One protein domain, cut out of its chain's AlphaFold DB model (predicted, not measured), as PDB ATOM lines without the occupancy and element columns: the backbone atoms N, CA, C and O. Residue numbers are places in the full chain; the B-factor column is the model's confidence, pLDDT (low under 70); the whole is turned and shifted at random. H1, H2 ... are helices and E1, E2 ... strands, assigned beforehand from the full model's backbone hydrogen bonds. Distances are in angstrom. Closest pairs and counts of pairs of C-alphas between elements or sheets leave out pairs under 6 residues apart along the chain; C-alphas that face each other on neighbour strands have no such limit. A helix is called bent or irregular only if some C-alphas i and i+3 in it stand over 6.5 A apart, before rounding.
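What this domain is: This is residues 3 to 130 of the 729 residues of a protein of Desulfuromonas acetexigens (UniProt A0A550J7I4). Two unequal lobes stand side by side: a small one, the hairpin E1 and E2 with H2 packed on E2 and the short H1 between E2 and H2 along the chain, and a larger one, the three-stranded sheet E4 E3 E5 with H4 and H5 packed on it and H3, which only grazes the sheet, folding back into H4 as a helical hairpin. A long link, residues 38 to 51, joins them, and H5 runs from the sheet to one far end of the whole. The printed part has 128 residues, with five named helices and five named strands in the order E1 E2 H1 H2 E3 E4 H3 H4 E5 H5. The sheet order is E4 E3 E5, mixed, and E1 and E2 are antiparallel; the class is mixed, helices and strands. The whole is compact, with a radius of gyration of the C-alphas of 15.8 A and spans of 50 by 34 by 23 A.

Where its parts are: E1, residues 3 to 5, begins at C-alpha 3 (480.140, 628.924, 470.532). E2 is residues 10 to 12, H1 residues 16 to 20 and H2 residues 27 to 37, 15.3 A long. E3, residues 52 to 57, is 14.2 A long, from C-alpha 52 (488.691, 632.941, 461.774). E4, residues 63 to 67, is 12.8 A, and H3, residues 74 to 83, is 15.0 A. H4, residues 92 to 106, is 22.0 A and irregular: C-alphas 96 and 99 are 7.6 A apart. E5 is residues 111 to 113. H5, residues 115 to 130, is 22.4 A and ends at C-alpha 130 (513.239, 643.897, 480.387).

How they stand to each other: In the hairpin E1 and E2, N 4 and O 10 are 2.9 A apart, within hydrogen-bond range. The closest C-alphas of E2 and H2 are those of Gly 11 and Leu 29, 7.0 A. H1 and H2 are near each other, with 5 pairs of C-alphas within 10 A. The hairpin E3 and E4 is antiparallel at 148 degrees, with N 65 and O 55 at 2.8 A; E3 and E5 are parallel at 26 degrees, with N 54 and O 112 at 2.9 A. The sheet with H4 and H5 makes two layers, strands and helices. H3 only grazes the sheet, with residues 76 to 80. H5 is on it, its closest C-alphas to E3 being Val 117 and Phe 55, 5.8 A. H3 and H4, a helical hairpin, touch at Phe 83 and Lys 94, whose C-alphas are 6.0 A apart, at a shallow tilt of 28 degrees, opposite ways. H4, with residues 95 to 99 alone, touches H5 at a steep tilt of 53 degrees; the closest C-alphas are those of Phe 98 and Val 121, 7.6 A. H1 and H5 are close but not clearly touching, with C-alphas 19 and 116 at 8.0 A. Every O i to N i+4 pair is within hydrogen-bond range in H1, H2 and H5, but 5 of 6 in H3 and 6 of 11 in H4.

The domain as a whole: The two C-alphas farthest apart, Gly 39 and Leu 130, are 52.1 A apart. The printed part has no cut. The link from H2 to E3 is long, with 14 residues. The mean pLDDT of the printed part is 85.7, and residues 40 to 48 are under 70.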
ATOM      1  N   PHE A   3     480.365 630.364 470.522       86.00
ATOM      2  CA  PHE A   3     480.140 628.924 470.532       86.00
ATOM      3  C   PHE A   3     480.820 628.347 469.294       86.00
ATOM      4  O   PHE A   3     480.583 628.832 468.192       86.00
ATOM      5  N   ARG A   4     481.730 627.394 469.495       85.75
ATOM      6  CA  ARG A   4     482.501 626.748 468.423       85.75
ATOM      7  C   ARG A   4     481.827 625.466 467.972       85.75
ATOM      8  O   ARG A   4     481.713 625.228 466.779       85.75
ATOM      9  N   ASP A   5     481.367 624.683 468.943       82.19
ATOM     10  CA  ASP A   5     480.678 623.420 468.730       82.19
ATOM     11  C   ASP A   5     479.612 623.251 469.821       82.19
ATOM     12  O   ASP A   5     479.910 623.299 471.018       82.19
ATOM     13  N   LEU A   6     478.353 623.117 469.406       80.44
ATOM     14  CA  LEU A   6     477.221 622.955 470.318       80.44
ATOM     15  C   LEU A   6     477.086 621.518 470.836       80.44
ATOM     16  O   LEU A   6     476.595 621.336 471.949       80.44
ATOM     17  N   GLU A   7     477.512 620.521 470.059       80.06
ATOM     18  CA  GLU A   7     477.449 619.109 470.442       80.06
ATOM     19  C   GLU A   7     478.587 618.762 471.401       80.06
ATOM     20  O   GLU A   7     478.353 618.162 472.450       80.06
ATOM     21  N   ALA A   8     479.802 619.218 471.088       83.06
ATOM     22  CA  ALA A   8     480.976 619.038 471.939       83.06
ATOM     23  C   ALA A   8     481.050 620.036 473.116       83.06
ATOM     24  O   ALA A   8     482.011 620.004 473.883       83.06
ATOM     25  N   GLU A   9     480.063 620.930 473.256       86.25
ATOM     26  CA  GLU A   9     480.011 622.002 474.267       86.25
ATOM     27  C   GLU A   9     481.280 622.875 474.309       86.25
ATOM     28  O   GLU A   9     481.729 623.330 475.367       86.25
ATOM     29  N   GLN A  10     481.863 623.142 473.140       86.31
ATOM     30  CA  GLN A  10     483.082 623.932 473.015       86.31
ATOM     31  C   GLN A  10     482.769 625.385 472.687       86.31
ATOM     32  O   GLN A  10     481.989 625.717 471.788       86.31
ATOM     33  N   GLY A  11     483.436 626.290 473.389       88.31
ATOM     34  CA  GLY A  11     483.284 627.711 473.146       88.31
ATOM     35  C   GLY A  11     484.329 628.546 473.857       88.31
ATOM     36  O   GLY A  11     485.194 628.044 474.571       88.31
ATOM     37  N   TYR A  12     484.206 629.847 473.654       89.75
ATOM     38  CA  TYR A  12     485.050 630.884 474.212       89.75
ATOM     39  C   TYR A  12     484.245 631.814 475.125       89.75
ATOM     40  O   TYR A  12     483.141 632.273 474.789       89.75
ATOM     41  N   CYS A  13     484.832 632.159 476.272       89.62
ATOM     42  CA  CYS A  13     484.319 633.170 477.183       89.62
ATOM     43  C   CYS A  13     485.445 634.104 477.625       89.62
ATOM     44  O   CYS A  13     486.495 633.655 478.060       89.62
ATOM     45  N   SER A  14     485.195 635.410 477.606       88.19
ATOM     46  CA  SER A  14     486.160 636.419 478.054       88.19
ATOM     47  C   SER A  14     486.228 636.573 479.581       88.19
ATOM     48  O   SER A  14     486.875 637.492 480.084       88.19
ATOM     49  N   CYS A  15     485.541 635.723 480.356       87.62
ATOM     50  CA  CYS A  15     485.528 635.856 481.810       87.62
ATOM     51  C   CYS A  15     486.869 635.416 482.437       87.62
ATOM     52  O   CYS A  15     487.479 634.469 481.943       87.62
ATOM     53  N   PRO A  16     487.291 636.001 483.576       82.19
ATOM     54  CA  PRO A  16     488.578 635.682 484.213       82.19
ATOM     55  C   PRO A  16     488.805 634.196 484.533       82.19
ATOM     56  O   PRO A  16     489.926 633.711 484.418       82.19
ATOM     57  N   ASP A  17     487.740 633.472 484.896       84.31
ATOM     58  CA  ASP A  17     487.772 632.028 485.170       84.31
ATOM     59  C   ASP A  17     488.222 631.231 483.932       84.31
ATOM     60  O   ASP A  17     489.248 630.562 483.973       84.31
ATOM     61  N   TYR A  18     487.550 631.405 482.787       87.81
ATOM     62  CA  TYR A  18     487.922 630.761 481.518       87.81
ATOM     63  C   TYR A  18     489.384 631.014 481.122       87.81
ATOM     64  O   TYR A  18     490.070 630.107 480.663       87.81
ATOM     65  N   ARG A  19     489.878 632.241 481.342       82.94
ATOM     66  CA  ARG A  19     491.249 632.644 480.981       82.94
ATOM     67  C   ARG A  19     492.331 631.938 481.799       82.94
ATOM     68  O   ARG A  19     493.482 631.911 481.379       82.94
ATOM     69  N   THR A  20     491.995 631.435 482.985       82.62
ATOM     70  CA  THR A  20     492.978 630.949 483.968       82.62
ATOM     71  C   THR A  20     492.763 629.496 484.379       82.62
ATOM     72  O   THR A  20     493.697 628.868 484.873       82.62
ATOM     73  N   ASN A  21     491.573 628.929 484.153       85.12
ATOM     74  CA  ASN A  21     491.209 627.607 484.655       85.12
ATOM     75  C   ASN A  21     491.746 626.415 483.851       85.12
ATOM     76  O   ASN A  21     491.709 625.307 484.377       85.12
ATOM     77  N   LYS A  22     492.247 626.625 482.624       86.69
ATOM     78  CA  LYS A  22     492.781 625.579 481.722       86.69
ATOM     79  C   LYS A  22     491.804 624.435 481.385       86.69
ATOM     80  O   LYS A  22     492.221 623.388 480.905       86.69
ATOM     81  N   LEU A  23     490.502 624.613 481.617       87.50
ATOM     82  CA  LEU A  23     489.489 623.570 481.396       87.50
ATOM     83  C   LEU A  23     488.802 623.666 480.029       87.50
ATOM     84  O   LEU A  23     488.022 622.783 479.684       87.50
ATOM     85  N   GLY A  24     489.011 624.754 479.282       87.00
ATOM     86  CA  GLY A  24     488.280 625.011 478.033       87.00
ATOM     87  C   GLY A  24     486.792 625.330 478.234       87.00
ATOM     88  O   GLY A  24     486.040 625.423 477.268       87.00
ATOM     89  N   THR A  25     486.350 625.535 479.479       90.44
ATOM     90  CA  THR A  25     484.969 625.890 479.831       90.44
ATOM     91  C   THR A  25     484.926 626.796 481.064       90.44
ATOM     92  O   THR A  25     485.936 627.032 481.719       90.44
ATOM     93  N   CYS A  26     483.763 627.358 481.378       91.69
ATOM     94  CA  CYS A  26     483.522 628.130 482.600       91.69
ATOM     95  C   CYS A  26     482.042 628.062 482.979       91.69
ATOM     96  O   CYS A  26     481.201 627.704 482.149       91.69
ATOM     97  N   LYS A  27     481.686 628.506 484.191       91.88
ATOM     98  CA  LYS A  27     480.280 628.518 484.649       91.88
ATOM     99  C   LYS A  27     479.320 629.217 483.673       91.88
ATOM    100  O   LYS A  27     478.176 628.798 483.533       91.88
ATOM    101  N   HIS A  28     479.786 630.263 482.981       92.69
ATOM    102  CA  HIS A  28     478.980 630.991 482.000       92.69
ATOM    103  C   HIS A  28     478.719 630.143 480.749       92.69
ATOM    104  O   HIS A  28     477.585 630.105 480.277       92.69
ATOM    105  N   LEU A  29     479.742 629.448 480.231       91.31
ATOM    106  CA  LEU A  29     479.608 628.540 479.085       91.31
ATOM    107  C   LEU A  29     478.707 627.363 479.440       91.31
ATOM    108  O   LEU A  29     477.739 627.116 478.730       91.31
ATOM    109  N   MET A  30     478.951 626.716 480.582       92.06
ATOM    110  CA  MET A  30     478.128 625.604 481.069       92.06
ATOM    111  C   MET A  30     476.653 626.000 481.190       92.06
ATOM    112  O   MET A  30     475.771 625.282 480.725       92.06
ATOM    113  N   HIS A  31     476.370 627.170 481.772       91.00
ATOM    114  CA  HIS A  31     475.005 627.674 481.884       91.00
ATOM    115  C   HIS A  31     474.382 627.973 480.510       91.00
ATOM    116  O   HIS A  31     473.207 627.676 480.289       91.00
ATOM    117  N   ALA A  32     475.150 628.541 479.576       88.62
ATOM    118  CA  ALA A  32     474.677 628.812 478.223       88.62
ATOM    119  C   ALA A  32     474.346 627.520 477.452       88.62
ATOM    120  O   ALA A  32     473.243 627.408 476.917       88.62
ATOM    121  N   PHE A  33     475.228 626.515 477.470       89.25
ATOM    122  CA  PHE A  33     474.972 625.205 476.857       89.25
ATOM    123  C   PHE A  33     473.779 624.488 477.499       89.25
ATOM    124  O   PHE A  33     472.902 623.989 476.792       89.25
ATOM    125  N   ALA A  34     473.664 624.523 478.831       88.06
ATOM    126  CA  ALA A  34     472.510 623.968 479.534       88.06
ATOM    127  C   ALA A  34     471.191 624.647 479.122       88.06
ATOM    128  O   ALA A  34     470.152 623.988 479.039       88.06
ATOM    129  N   ARG A  35     471.215 625.956 478.840       85.62
ATOM    130  CA  ARG A  35     470.047 626.696 478.344       85.62
ATOM    131  C   ARG A  35     469.669 626.289 476.918       85.62
ATOM    132  O   ARG A  35     468.477 626.126 476.662       85.62
ATOM    133  N   PHE A  36     470.645 626.083 476.030       82.62
ATOM    134  CA  PHE A  36     470.400 625.560 474.679       82.62
ATOM    135  C   PHE A  36     469.782 624.156 474.723       82.62
ATOM    136  O   PHE A  36     468.757 623.923 474.087       82.62
ATOM    137  N   LYS A  37     470.312 623.258 475.566       81.25
ATOM    138  CA  LYS A  37     469.758 621.904 475.767       81.25
ATOM    139  C   LYS A  37     468.315 621.903 476.282       81.25
ATOM    140  O   LYS A  37     467.540 621.022 475.930       81.25
ATOM    141  N   LYS A  38     467.936 622.891 477.099       81.75
ATOM    142  CA  LYS A  38     466.569 623.055 477.632       81.75
ATOM    143  C   LYS A  38     465.603 623.769 476.670       81.75
ATOM    144  O   LYS A  38     464.504 624.122 477.084       81.75
ATOM    145  N   GLY A  39     466.005 624.038 475.424       72.62
ATOM    146  CA  GLY A  39     465.181 624.751 474.439       72.62
ATOM    147  C   GLY A  39     465.025 626.256 474.705       72.62
ATOM    148  O   GLY A  39     464.233 626.921 474.045       72.62
ATOM    149  N   GLY A  40     465.781 626.822 475.657       60.97
ATOM    150  CA  GLY A  40     465.689 628.223 476.097       60.97
ATOM    151  C   GLY A  40     466.411 629.242 475.203       60.97
ATOM    152  O   GLY A  40     466.643 630.381 475.623       60.97
ATOM    153  N   GLY A  41     466.800 628.832 474.003       61.59
ATOM    154  CA  GLY A  41     467.439 629.635 472.971       61.59
ATOM    155  C   GLY A  41     467.558 628.773 471.724       61.59
ATOM    156  O   GLY A  41     468.057 627.655 471.805       61.59
ATOM    157  N   SER A  42     467.056 629.248 470.587       55.19
ATOM    158  CA  SER A  42     467.337 628.583 469.318       55.19
ATOM    159  C   SER A  42     468.795 628.908 468.965       55.19
ATOM    160  O   SER A  42     469.126 630.100 468.941       55.19
ATOM    161  N   PRO A  43     469.693 627.924 468.749       56.47
ATOM    162  CA  PRO A  43     470.897 628.218 467.983       56.47
ATOM    163  C   PRO A  43     470.404 628.824 466.674       56.47
ATOM    164  O   PRO A  43     469.492 628.264 466.067       56.47
ATOM    165  N   VAL A  44     470.896 630.006 466.303       55.78
ATOM    166  CA  VAL A  44     470.428 630.680 465.090       55.78
ATOM    167  C   VAL A  44     470.787 629.772 463.915       55.78
ATOM    168  O   VAL A  44     471.929 629.749 463.465       55.78
ATOM    169  N   ALA A  45     469.834 628.943 463.494       47.41
ATOM    170  CA  ALA A  45     470.034 627.974 462.438       47.41
ATOM    171  C   ALA A  45     470.371 628.754 461.163       47.41
ATOM    172  O   ALA A  45     469.579 629.586 460.724       47.41
ATOM    173  N   GLY A  46     471.567 628.522 460.615       53.81
ATOM    174  CA  GLY A  46     472.042 629.191 459.403       53.81
ATOM    175  C   GLY A  46     472.891 630.453 459.605       53.81
ATOM    176  O   GLY A  46     473.080 631.181 458.637       53.81
ATOM    177  N   GLN A  47     473.408 630.743 460.806       58.94
ATOM    178  CA  GLN A  47     474.541 631.675 460.926       58.94
ATOM    179  C   GLN A  47     475.859 630.928 460.702       58.94
ATOM    180  O   GLN A  47     476.251 630.105 461.530       58.94
ATOM    181  N   ASP A  48     476.536 631.234 459.597       67.81
ATOM    182  CA  ASP A  48     477.910 630.797 459.353       67.81
ATOM    183  C   ASP A  48     478.839 631.361 460.434       67.81
ATOM    184  O   ASP A  48     478.649 632.487 460.911       67.81
ATOM    185  N   TYR A  49     479.845 630.583 460.840       77.62
ATOM    186  CA  TYR A  49     480.851 631.054 461.790       77.62
ATOM    187  C   TYR A  49     481.600 632.240 461.146       77.62
ATOM    188  O   TYR A  49     482.262 632.044 460.130       77.62
ATOM    189  N   PRO A  50     481.482 633.474 461.668       80.25
ATOM    190  CA  PRO A  50     481.659 634.670 460.833       80.25
ATOM    191  C   PRO A  50     483.113 635.121 460.639       80.25
ATOM    192  O   PRO A  50     483.366 636.029 459.853       80.25
ATOM    193  N   PHE A  51     484.060 634.545 461.375       89.06
ATOM    194  CA  PHE A  51     485.469 634.938 461.347       89.06
ATOM    195  C   PHE A  51     486.374 633.749 461.668       89.06
ATOM    196  O   PHE A  51     485.967 632.839 462.377       89.06
ATOM    197  N   VAL A  52     487.625 633.776 461.225       91.69
ATOM    198  CA  VAL A  52     488.691 632.941 461.774       91.69
ATOM    199  C   VAL A  52     489.080 633.499 463.138       91.69
ATOM    200  O   VAL A  52     489.477 634.656 463.262       91.69
ATOM    201  N   GLU A  53     488.952 632.689 464.180       92.38
ATOM    202  CA  GLU A  53     489.246 633.105 465.547       92.38
ATOM    203  C   GLU A  53     490.694 632.773 465.914       92.38
ATOM    204  O   GLU A  53     491.073 631.607 465.859       92.38
ATOM    205  N   ILE A  54     491.468 633.767 466.358       93.88
ATOM    206  CA  ILE A  54     492.794 633.586 466.967       93.88
ATOM    207  C   ILE A  54     492.667 633.788 468.479       93.88
ATOM    208  O   ILE A  54     492.211 634.839 468.932       93.88
ATOM    209  N   PHE A  55     493.057 632.791 469.270       91.94
ATOM    210  CA  PHE A  55     492.832 632.747 470.720       91.94
ATOM    211  C   PHE A  55     493.959 631.995 471.445       91.94
ATOM    212  O   PHE A  55     494.809 631.381 470.806       91.94
ATOM    213  N   LEU A  56     493.971 632.023 472.782       90.06
ATOM    214  CA  LEU A  56     494.845 631.153 473.582       90.06
ATOM    215  C   LEU A  56     494.123 629.844 473.897       90.06
ATOM    216  O   LEU A  56     493.060 629.879 474.513       90.06
ATOM    217  N   ASP A  57     494.682 628.705 473.483       88.69
ATOM    218  CA  ASP A  57     494.047 627.396 473.667       88.69
ATOM    219  C   ASP A  57     494.301 626.818 475.072       88.69
ATOM    220  O   ASP A  57     495.427 626.394 475.361       88.69
ATOM    221  N   PRO A  58     493.272 626.723 475.942       85.12
ATOM    222  CA  PRO A  58     493.434 626.207 477.299       85.12
ATOM    223  C   PRO A  58     493.900 624.747 477.345       85.12
ATOM    224  O   PRO A  58     494.557 624.353 478.305       85.12
ATOM    225  N   HIS A  59     493.596 623.953 476.312       83.38
ATOM    226  CA  HIS A  59     493.988 622.543 476.232       83.38
ATOM    227  C   HIS A  59     495.427 622.344 475.751       83.38
ATOM    228  O   HIS A  59     495.954 621.237 475.830       83.38
ATOM    229  N   ARG A  60     496.072 623.408 475.261       84.19
ATOM    230  CA  ARG A  60     497.448 623.394 474.753       84.19
ATOM    231  C   ARG A  60     498.302 624.421 475.470       84.19
ATOM    232  O   ARG A  60     498.981 625.224 474.836       84.19
ATOM    233  N   GLU A  61     498.216 624.419 476.796       81.25
ATOM    234  CA  GLU A  61     499.022 625.277 477.674       81.25
ATOM    235  C   GLU A  61     498.885 626.778 477.362       81.25
ATOM    236  O   GLU A  61     499.818 627.551 477.554       81.25
ATOM    237  N   ASN A  62     497.708 627.208 476.889       85.38
ATOM    238  CA  ASN A  62     497.438 628.577 476.442       85.38
ATOM    239  C   ASN A  62     498.364 629.051 475.310       85.38
ATOM    240  O   ASN A  62     498.654 630.241 475.212       85.38
ATOM    241  N   ARG A  63     498.817 628.151 474.430       88.75
ATOM    242  CA  ARG A  63     499.488 628.548 473.184       88.75
ATOM    243  C   ARG A  63     498.503 629.277 472.269       88.75
ATOM    244  O   ARG A  63     497.320 628.938 472.220       88.75
ATOM    245  N   ILE A  64     499.004 630.269 471.531       92.88
ATOM    246  CA  ILE A  64     498.221 630.971 470.508       92.88
ATOM    247  C   ILE A  64     497.815 629.947 469.446       92.88
ATOM    248  O   ILE A  64     498.662 629.227 468.919       92.88
ATOM    249  N   ALA A  65     496.525 629.862 469.157       93.19
ATOM    250  CA  ALA A  65     495.939 628.913 468.226       93.19
ATOM    251  C   ALA A  65     494.830 629.573 467.408       93.19
ATOM    252  O   ALA A  65     494.367 630.670 467.739       93.19
ATOM    253  N   TRP A  66     494.389 628.890 466.352       93.06
ATOM    254  CA  TRP A  66     493.283 629.355 465.524       93.06
ATOM    255  C   TRP A  66     492.163 628.323 465.371       93.06
ATOM    256  O   TRP A  66     492.383 627.109 465.430       93.06
ATOM    257  N   PHE A  67     490.940 628.816 465.170       91.12
ATOM    258  CA  PHE A  67     489.761 627.997 464.910       91.12
ATOM    259  C   PHE A  67     488.887 628.604 463.812       91.12
ATOM    260  O   PHE A  67     488.535 629.783 463.848       91.12
ATOM    261  N   TYR A  68     488.506 627.759 462.857       90.56
ATOM    262  CA  TYR A  68     487.475 628.035 461.865       90.56
ATOM    263  C   TYR A  68     486.860 626.697 461.415       90.56
ATOM    264  O   TYR A  68     487.620 625.769 461.118       90.56
ATOM    265  N   PRO A  69     485.523 626.542 461.406       84.50
ATOM    266  CA  PRO A  69     484.882 625.265 461.081       84.50
ATOM    267  C   PRO A  69     484.760 624.999 459.571       84.50
ATOM    268  O   PRO A  69     484.520 623.860 459.176       84.50
ATOM    269  N   HIS A  70     484.929 626.021 458.724       85.94
ATOM    270  CA  HIS A  70     484.807 625.918 457.265       85.94
ATOM    271  C   HIS A  70     486.178 625.993 456.567       85.94
ATOM    272  O   HIS A  70     487.221 626.105 457.212       85.94
ATOM    273  N   ALA A  71     486.195 625.927 455.232       85.00
ATOM    274  CA  ALA A  71     487.411 626.165 454.455       85.00
ATOM    275  C   ALA A  71     487.869 627.624 454.611       85.00
ATOM    276  O   ALA A  71     487.061 628.540 454.465       85.00
ATOM    277  N   LEU A  72     489.154 627.835 454.907       86.94
ATOM    278  CA  LEU A  72     489.713 629.170 455.123       86.94
ATOM    279  C   LEU A  72     489.553 630.056 453.870       86.94
ATOM    280  O   LEU A  72     489.836 629.588 452.764       86.94
ATOM    281  N   PRO A  73     489.161 631.335 454.022       87.44
ATOM    282  CA  PRO A  73     489.248 632.315 452.940       87.44
ATOM    283  C   PRO A  73     490.680 632.398 452.394       87.44
ATOM    284  O   PRO A  73     491.622 632.330 453.178       87.44
ATOM    285  N   ALA A  74     490.861 632.579 451.080       87.00
ATOM    286  CA  ALA A  74     492.179 632.503 450.431       87.00
ATOM    287  C   ALA A  74     493.243 633.406 451.090       87.00
ATOM    288  O   ALA A  74     494.320 632.929 451.437       87.00
ATOM    289  N   ALA A  75     492.904 634.672 451.359       85.50
ATOM    290  CA  ALA A  75     493.809 635.623 452.010       85.50
ATOM    291  C   ALA A  75     494.160 635.230 453.460       85.50
ATOM    292  O   ALA A  75     495.297 635.386 453.896       85.50
ATOM    293  N   ALA A  76     493.201 634.672 454.207       87.62
ATOM    294  CA  ALA A  76     493.449 634.177 455.561       87.62
ATOM    295  C   ALA A  76     494.267 632.875 455.551       87.62
ATOM    296  O   ALA A  76     495.082 632.658 456.443       87.62
ATOM    297  N   ALA A  77     494.072 632.012 454.548       89.88
ATOM    298  CA  ALA A  77     494.785 630.747 454.412       89.88
ATOM    299  C   ALA A  77     496.291 630.952 454.207       89.88
ATOM    300  O   ALA A  77     497.080 630.265 454.853       89.88
ATOM    301  N   GLU A  78     496.682 631.913 453.364       90.25
ATOM    302  CA  GLU A  78     498.089 632.275 453.148       90.25
ATOM    303  C   GLU A  78     498.742 632.769 454.445       90.25
ATOM    304  O   GLU A  78     499.766 632.230 454.868       90.25
ATOM    305  N   LEU A  79     498.097 633.719 455.130       90.81
ATOM    306  CA  LEU A  79     498.622 634.297 456.368       90.81
ATOM    307  C   LEU A  79     498.711 633.265 457.508       90.81
ATOM    308  O   LEU A  79     499.670 633.250 458.276       90.81
ATOM    309  N   ILE A  80     497.726 632.371 457.629       91.94
ATOM    310  CA  ILE A  80     497.736 631.312 458.648       91.94
ATOM    311  C   ILE A  80     498.829 630.281 458.356       91.94
ATOM    312  O   ILE A  80     499.502 629.850 459.290       91.94
ATOM    313  N   ALA A  81     499.028 629.905 457.090       91.00
ATOM    314  CA  ALA A  81     500.055 628.942 456.699       91.00
ATOM    315  C   ALA A  81     501.484 629.442 456.974       91.00
ATOM    316  O   ALA A  81     502.378 628.630 457.201       91.00
ATOM    317  N   GLU A  82     501.703 630.760 456.985       91.56
ATOM    318  CA  GLU A  82     503.005 631.358 457.291       91.56
ATOM    319  C   GLU A  82     503.371 631.287 458.788       91.56
ATOM    320  O   GLU A  82     504.543 631.102 459.132       91.56
ATOM    321  N   PHE A  83     502.389 631.435 459.686       92.44
ATOM    322  CA  PHE A  83     502.630 631.581 461.131       92.44
ATOM    323  C   PHE A  83     502.262 630.345 461.963       92.44
ATOM    324  O   PHE A  83     502.856 630.116 463.020       92.44
ATOM    325  N   PHE A  84     501.287 629.545 461.533       93.44
ATOM    326  CA  PHE A  84     500.746 628.445 462.332       93.44
ATOM    327  C   PHE A  84     501.192 627.078 461.812       93.44
ATOM    328  O   PHE A  84     501.206 626.805 460.615       93.44
ATOM    329  N   ALA A  85     501.511 626.184 462.745       90.25
ATOM    330  CA  ALA A  85     501.835 624.797 462.460       90.25
ATOM    331  C   ALA A  85     500.575 623.989 462.064       90.25
ATOM    332  O   ALA A  85     499.447 624.415 462.338       90.25
ATOM    333  N   PRO A  86     500.728 622.782 461.473       86.25
ATOM    334  CA  PRO A  86     499.597 621.932 461.072       86.25
ATOM    335  C   PRO A  86     498.651 621.564 462.219       86.25
ATOM    336  O   PRO A  86     497.475 621.279 462.003       86.25
ATOM    337  N   ASP A  87     499.153 621.591 463.453       88.00
ATOM    338  CA  ASP A  87     498.361 621.349 464.650       88.00
ATOM    339  C   ASP A  87     497.458 622.541 465.030       88.00
ATOM    340  O   ASP A  87     496.688 622.415 465.977       88.00
ATOM    341  N   ARG A  88     497.492 623.649 464.274       90.25
ATOM    342  CA  ARG A  88     496.770 624.919 464.487       90.25
ATOM    343  C   ARG A  88     497.306 625.803 465.612       90.25
ATOM    344  O   ARG A  88     496.625 626.750 466.000       90.25
ATOM    345  N   THR A  89     498.506 625.537 466.121       92.56
ATOM    346  CA  THR A  89     499.184 626.412 467.093       92.56
ATOM    347  C   THR A  89     500.237 627.284 466.427       92.56
ATOM    348  O   THR A  89     500.761 626.942 465.367       92.56
ATOM    349  N   LEU A  90     500.545 628.426 467.038       91.25
ATOM    350  CA  LEU A  90     501.622 629.302 466.597       91.25
ATOM    351  C   LEU A  90     502.944 628.526 466.607       91.25
ATOM    352  O   LEU A  90     503.287 627.876 467.607       91.25
ATOM    353  N   ALA A  91     503.666 628.591 465.489       86.75
ATOM    354  CA  ALA A  91     504.982 627.987 465.368       86.75
ATOM    355  C   ALA A  91     505.966 628.661 466.343       86.75
ATOM    356  O   ALA A  91     505.933 629.876 466.544       86.75
ATOM    357  N   ALA A  92     506.818 627.870 467.000       79.75
ATOM    358  CA  ALA A  92     507.645 628.351 468.111       79.75
ATOM    359  C   ALA A  92     508.619 629.472 467.694       79.75
ATOM    360  O   ALA A  92     508.824 630.430 468.441       79.75
ATOM    361  N   ASP A  93     509.162 629.374 466.483       83.06
ATOM    362  CA  ASP A  93     510.062 630.337 465.845       83.06
ATOM    363  C   ASP A  93     509.364 631.643 465.434       83.06
ATOM    364  O   ASP A  93     510.011 632.683 465.346       83.06
ATOM    365  N   LYS A  94     508.037 631.626 465.264       85.81
ATOM    366  CA  LYS A  94     507.242 632.776 464.804       85.81
ATOM    367  C   LYS A  94     506.754 633.701 465.916       85.81
ATOM    368  O   LYS A  94     506.175 634.748 465.633       85.81
ATOM    369  N   THR A  95     507.019 633.371 467.180       80.56
ATOM    370  CA  THR A  95     506.605 634.191 468.336       80.56
ATOM    371  C   THR A  95     507.175 635.615 468.277       80.56
ATOM    372  O   THR A  95     506.478 636.575 468.598       80.56
ATOM    373  N   GLY A  96     508.427 635.766 467.831       79.56
ATOM    374  CA  GLY A  96     509.105 637.064 467.726       79.56
ATOM    375  C   GLY A  96     508.621 637.954 466.580       79.56
ATOM    376  O   GLY A  96     508.769 639.168 466.673       79.56
ATOM    377  N   ASP A  97     508.003 637.367 465.556       87.00
ATOM    378  CA  ASP A  97     507.522 638.075 464.363       87.00
ATOM    379  C   ASP A  97     505.998 638.263 464.383       87.00
ATOM    380  O   ASP A  97     505.407 638.808 463.454       87.00
ATOM    381  N   PHE A  98     505.328 637.832 465.455       89.75
ATOM    382  CA  PHE A  98     503.868 637.781 465.514       89.75
ATOM    383  C   PHE A  98     503.189 639.163 465.476       89.75
ATOM    384  O   PHE A  98     502.008 639.262 465.150       89.75
ATOM    385  N   LEU A  99     503.921 640.252 465.744       88.12
ATOM    386  CA  LEU A  99     503.414 641.611 465.501       88.12
ATOM    387  C   LEU A  99     503.081 641.839 464.021       88.12
ATOM    388  O   LEU A  99     502.052 642.444 463.733       88.12
ATOM    389  N   ALA A 100     503.878 641.287 463.100       89.62
ATOM    390  CA  ALA A 100     503.605 641.370 461.667       89.62
ATOM    391  C   ALA A 100     502.308 640.633 461.301       89.62
ATOM    392  O   ALA A 100     501.512 641.139 460.513       89.62
ATOM    393  N   PHE A 101     502.041 639.485 461.940       92.38
ATOM    394  CA  PHE A 101     500.755 638.796 461.803       92.38
ATOM    395  C   PHE A 101     499.596 639.672 462.290       92.38
ATOM    396  O   PHE A 101     498.585 639.779 461.603       92.38
ATOM    397  N   ILE A 102     499.727 640.319 463.456       91.06
ATOM    398  CA  ILE A 102     498.677 641.196 464.004       91.06
ATOM    399  C   ILE A 102     498.396 642.371 463.060       91.06
ATOM    400  O   ILE A 102     497.233 642.717 462.858       91.06
ATOM    401  N   GLU A 103     499.431 642.985 462.487       90.31
ATOM    402  CA  GLU A 103     499.284 644.082 461.526       90.31
ATOM    403  C   GLU A 103     498.611 643.622 460.232       90.31
ATOM    404  O   GLU A 103     497.620 644.223 459.823       90.31
ATOM    405  N   ALA A 104     499.066 642.516 459.637       90.69
ATOM    406  CA  ALA A 104     498.458 641.958 458.430       90.69
ATOM    407  C   ALA A 104     496.999 641.523 458.661       90.69
ATOM    408  O   ALA A 104     496.124 641.776 457.835       90.69
ATOM    409  N   ALA A 105     496.708 640.916 459.815       91.31
ATOM    410  CA  ALA A 105     495.367 640.474 460.176       91.31
ATOM    411  C   ALA A 105     494.391 641.635 460.429       91.31
ATOM    412  O   ALA A 105     493.191 641.443 460.264       91.31
ATOM    413  N   ARG A 106     494.862 642.837 460.803       87.75
ATOM    414  CA  ARG A 106     493.990 644.022 460.972       87.75
ATOM    415  C   ARG A 106     493.345 644.476 459.665       87.75
ATOM    416  O   ARG A 106     492.247 645.029 459.704       87.75
ATOM    417  N   GLU A 107     494.001 644.228 458.535       87.75
ATOM    418  CA  GLU A 107     493.477 644.545 457.202       87.75
ATOM    419  C   GLU A 107     492.441 643.509 456.719       87.75
ATOM    420  O   GLU A 107     491.656 643.783 455.809       87.75
ATOM    421  N   LEU A 108     492.387 642.332 457.359       87.75
ATOM    422  CA  LEU A 108     491.467 641.240 457.037       87.75
ATOM    423  C   LEU A 108     490.273 641.240 457.998       87.75
ATOM    424  O   LEU A 108     490.376 640.858 459.163       87.75
ATOM    425  N   LYS A 109     489.092 641.620 457.499       84.44
ATOM    426  CA  LYS A 109     487.857 641.664 458.308       84.44
ATOM    427  C   LYS A 109     487.393 640.280 458.766       84.44
ATOM    428  O   LYS A 109     486.593 640.180 459.692       84.44
ATOM    429  N   GLU A 110     487.879 639.230 458.115       88.12
ATOM    430  CA  GLU A 110     487.570 637.837 458.400       88.12
ATOM    431  C   GLU A 110     488.350 637.285 459.598       88.12
ATOM    432  O   GLU A 110     488.027 636.188 460.038       88.12
ATOM    433  N   ILE A 111     489.358 637.981 460.137       92.38
ATOM    434  CA  ILE A 111     490.157 637.488 461.269       92.38
ATOM    435  C   ILE A 111     489.786 638.238 462.549       92.38
ATOM    436  O   ILE A 111     489.907 639.456 462.646       92.38
ATOM    437  N   LEU A 112     489.391 637.491 463.582       91.94
ATOM    438  CA  LEU A 112     489.186 638.022 464.925       91.94
ATOM    439  C   LEU A 112     490.311 637.569 465.852       91.94
ATOM    440  O   LEU A 112     490.365 636.410 466.263       91.94
ATOM    441  N   ILE A 113     491.154 638.513 466.261       93.12
ATOM    442  CA  ILE A 113     492.157 638.290 467.304       93.12
ATOM    443  C   ILE A 113     491.537 638.591 468.665       93.12
ATOM    444  O   ILE A 113     491.040 639.693 468.914       93.12
ATOM    445  N   ARG A 114     491.550 637.607 469.565       91.94
ATOM    446  CA  ARG A 114     491.037 637.795 470.920       91.94
ATOM    447  C   ARG A 114     491.965 638.671 471.774       91.94
ATOM    448  O   ARG A 114     493.183 638.601 471.608       91.94
ATOM    449  N   PRO A 115     491.424 639.452 472.732       90.25
ATOM    450  CA  PRO A 115     492.229 640.346 473.567       90.25
ATOM    451  C   PRO A 115     493.363 639.641 474.317       90.25
ATOM    452  O   PRO A 115     494.460 640.179 474.412       90.25
ATOM    453  N   GLU A 116     493.143 638.417 474.804       88.81
ATOM    454  CA  GLU A 116     494.175 637.659 475.516       88.81
ATOM    455  C   GLU A 116     495.396 637.300 474.660       88.81
ATOM    456  O   GLU A 116     496.482 637.127 475.210       88.81
ATOM    457  N   VAL A 117     495.243 637.218 473.334       90.94
ATOM    458  CA  VAL A 117     496.367 636.996 472.417       90.94
ATOM    459  C   VAL A 117     497.239 638.242 472.375       90.94
ATOM    460  O   VAL A 117     498.452 638.133 472.502       90.94
ATOM    461  N   LEU A 118     496.625 639.424 472.269       90.25
ATOM    462  CA  LEU A 118     497.346 640.698 472.305       90.25
ATOM    463  C   LEU A 118     498.088 640.862 473.634       90.25
ATOM    464  O   LEU A 118     499.280 641.146 473.628       90.25
ATOM    465  N   GLU A 119     497.424 640.578 474.757       88.50
ATOM    466  CA  GLU A 119     498.052 640.622 476.083       88.50
ATOM    467  C   GLU A 119     499.239 639.645 476.202       88.50
ATOM    468  O   GLU A 119     500.267 639.992 476.777       88.50
ATOM    469  N   ALA A 120     499.130 638.424 475.662       88.00
ATOM    470  CA  ALA A 120     500.225 637.448 475.686       88.00
ATOM    471  C   ALA A 120     501.425 637.892 474.832       88.00
ATOM    472  O   ALA A 120     502.576 637.677 475.213       88.00
ATOM    473  N   VAL A 121     501.158 638.530 473.693       89.19
ATOM    474  CA  VAL A 121     502.191 639.070 472.803       89.19
ATOM    475  C   VAL A 121     502.878 640.268 473.459       89.19
ATOM    476  O   VAL A 121     504.106 640.310 473.515       89.19
ATOM    477  N   GLU A 122     502.113 641.198 474.032       88.44
ATOM    478  CA  GLU A 122     502.644 642.316 474.822       88.44
ATOM    479  C   GLU A 122     503.525 641.818 475.978       88.44
ATOM    480  O   GLU A 122     504.650 642.290 476.144       88.44
ATOM    481  N   GLU A 123     503.070 640.811 476.733       86.75
ATOM    482  CA  GLU A 123     503.857 640.181 477.800       86.75
ATOM    483  C   GLU A 123     505.185 639.598 477.292       86.75
ATOM    484  O   GLU A 123     506.211 639.767 477.958       86.75
ATOM    485  N   PHE A 124     505.191 638.946 476.123       87.88
ATOM    486  CA  PHE A 124     506.397 638.377 475.517       87.88
ATOM    487  C   PHE A 124     507.422 639.458 475.141       87.88
ATOM    488  O   PHE A 124     508.591 639.371 475.532       87.88
ATOM    489  N   PHE A 125     506.996 640.500 474.421       88.62
ATOM    490  CA  PHE A 125     507.893 641.589 474.021       88.62
ATOM    491  C   PHE A 125     508.392 642.394 475.217       88.62
ATOM    492  O   PHE A 125     509.563 642.769 475.262       88.62
ATOM    493  N   GLU A 126     507.541 642.621 476.213       87.88
ATOM    494  CA  GLU A 126     507.941 643.331 477.420       87.88
ATOM    495  C   GLU A 126     508.946 642.523 478.250       87.88
ATOM    496  O   GLU A 126     509.926 643.085 478.738       87.88
ATOM    497  N   ALA A 127     508.779 641.200 478.353       87.50
ATOM    498  CA  ALA A 127     509.766 640.332 478.993       87.50
ATOM    499  C   ALA A 127     511.128 640.389 478.280       87.50
ATOM    500  O   ALA A 127     512.166 640.487 478.939       87.50
ATOM    501  N   ARG A 128     511.126 640.391 476.940       88.44
ATOM    502  CA  ARG A 128     512.341 640.550 476.131       88.44
ATOM    503  C   ARG A 128     512.995 641.917 476.349       88.44
ATOM    504  O   ARG A 128     514.197 641.980 476.585       88.44
ATOM    505  N   LEU A 129     512.213 642.997 476.345       89.44
ATOM    506  CA  LEU A 129     512.707 644.351 476.603       89.44
ATOM    507  C   LEU A 129     513.340 644.470 477.996       89.44
ATOM    508  O   LEU A 129     514.416 645.047 478.141       89.44
ATOM    509  N   LEU A 130     512.703 643.907 479.025       90.25
ATOM    510  CA  LEU A 130     513.239 643.897 480.387       90.25
ATOM    511  C   LEU A 130     514.561 643.120 480.482       90.25
ATOM    512  O   LEU A 130     515.468 643.556 481.195       90.25
TER     513      LEU A 130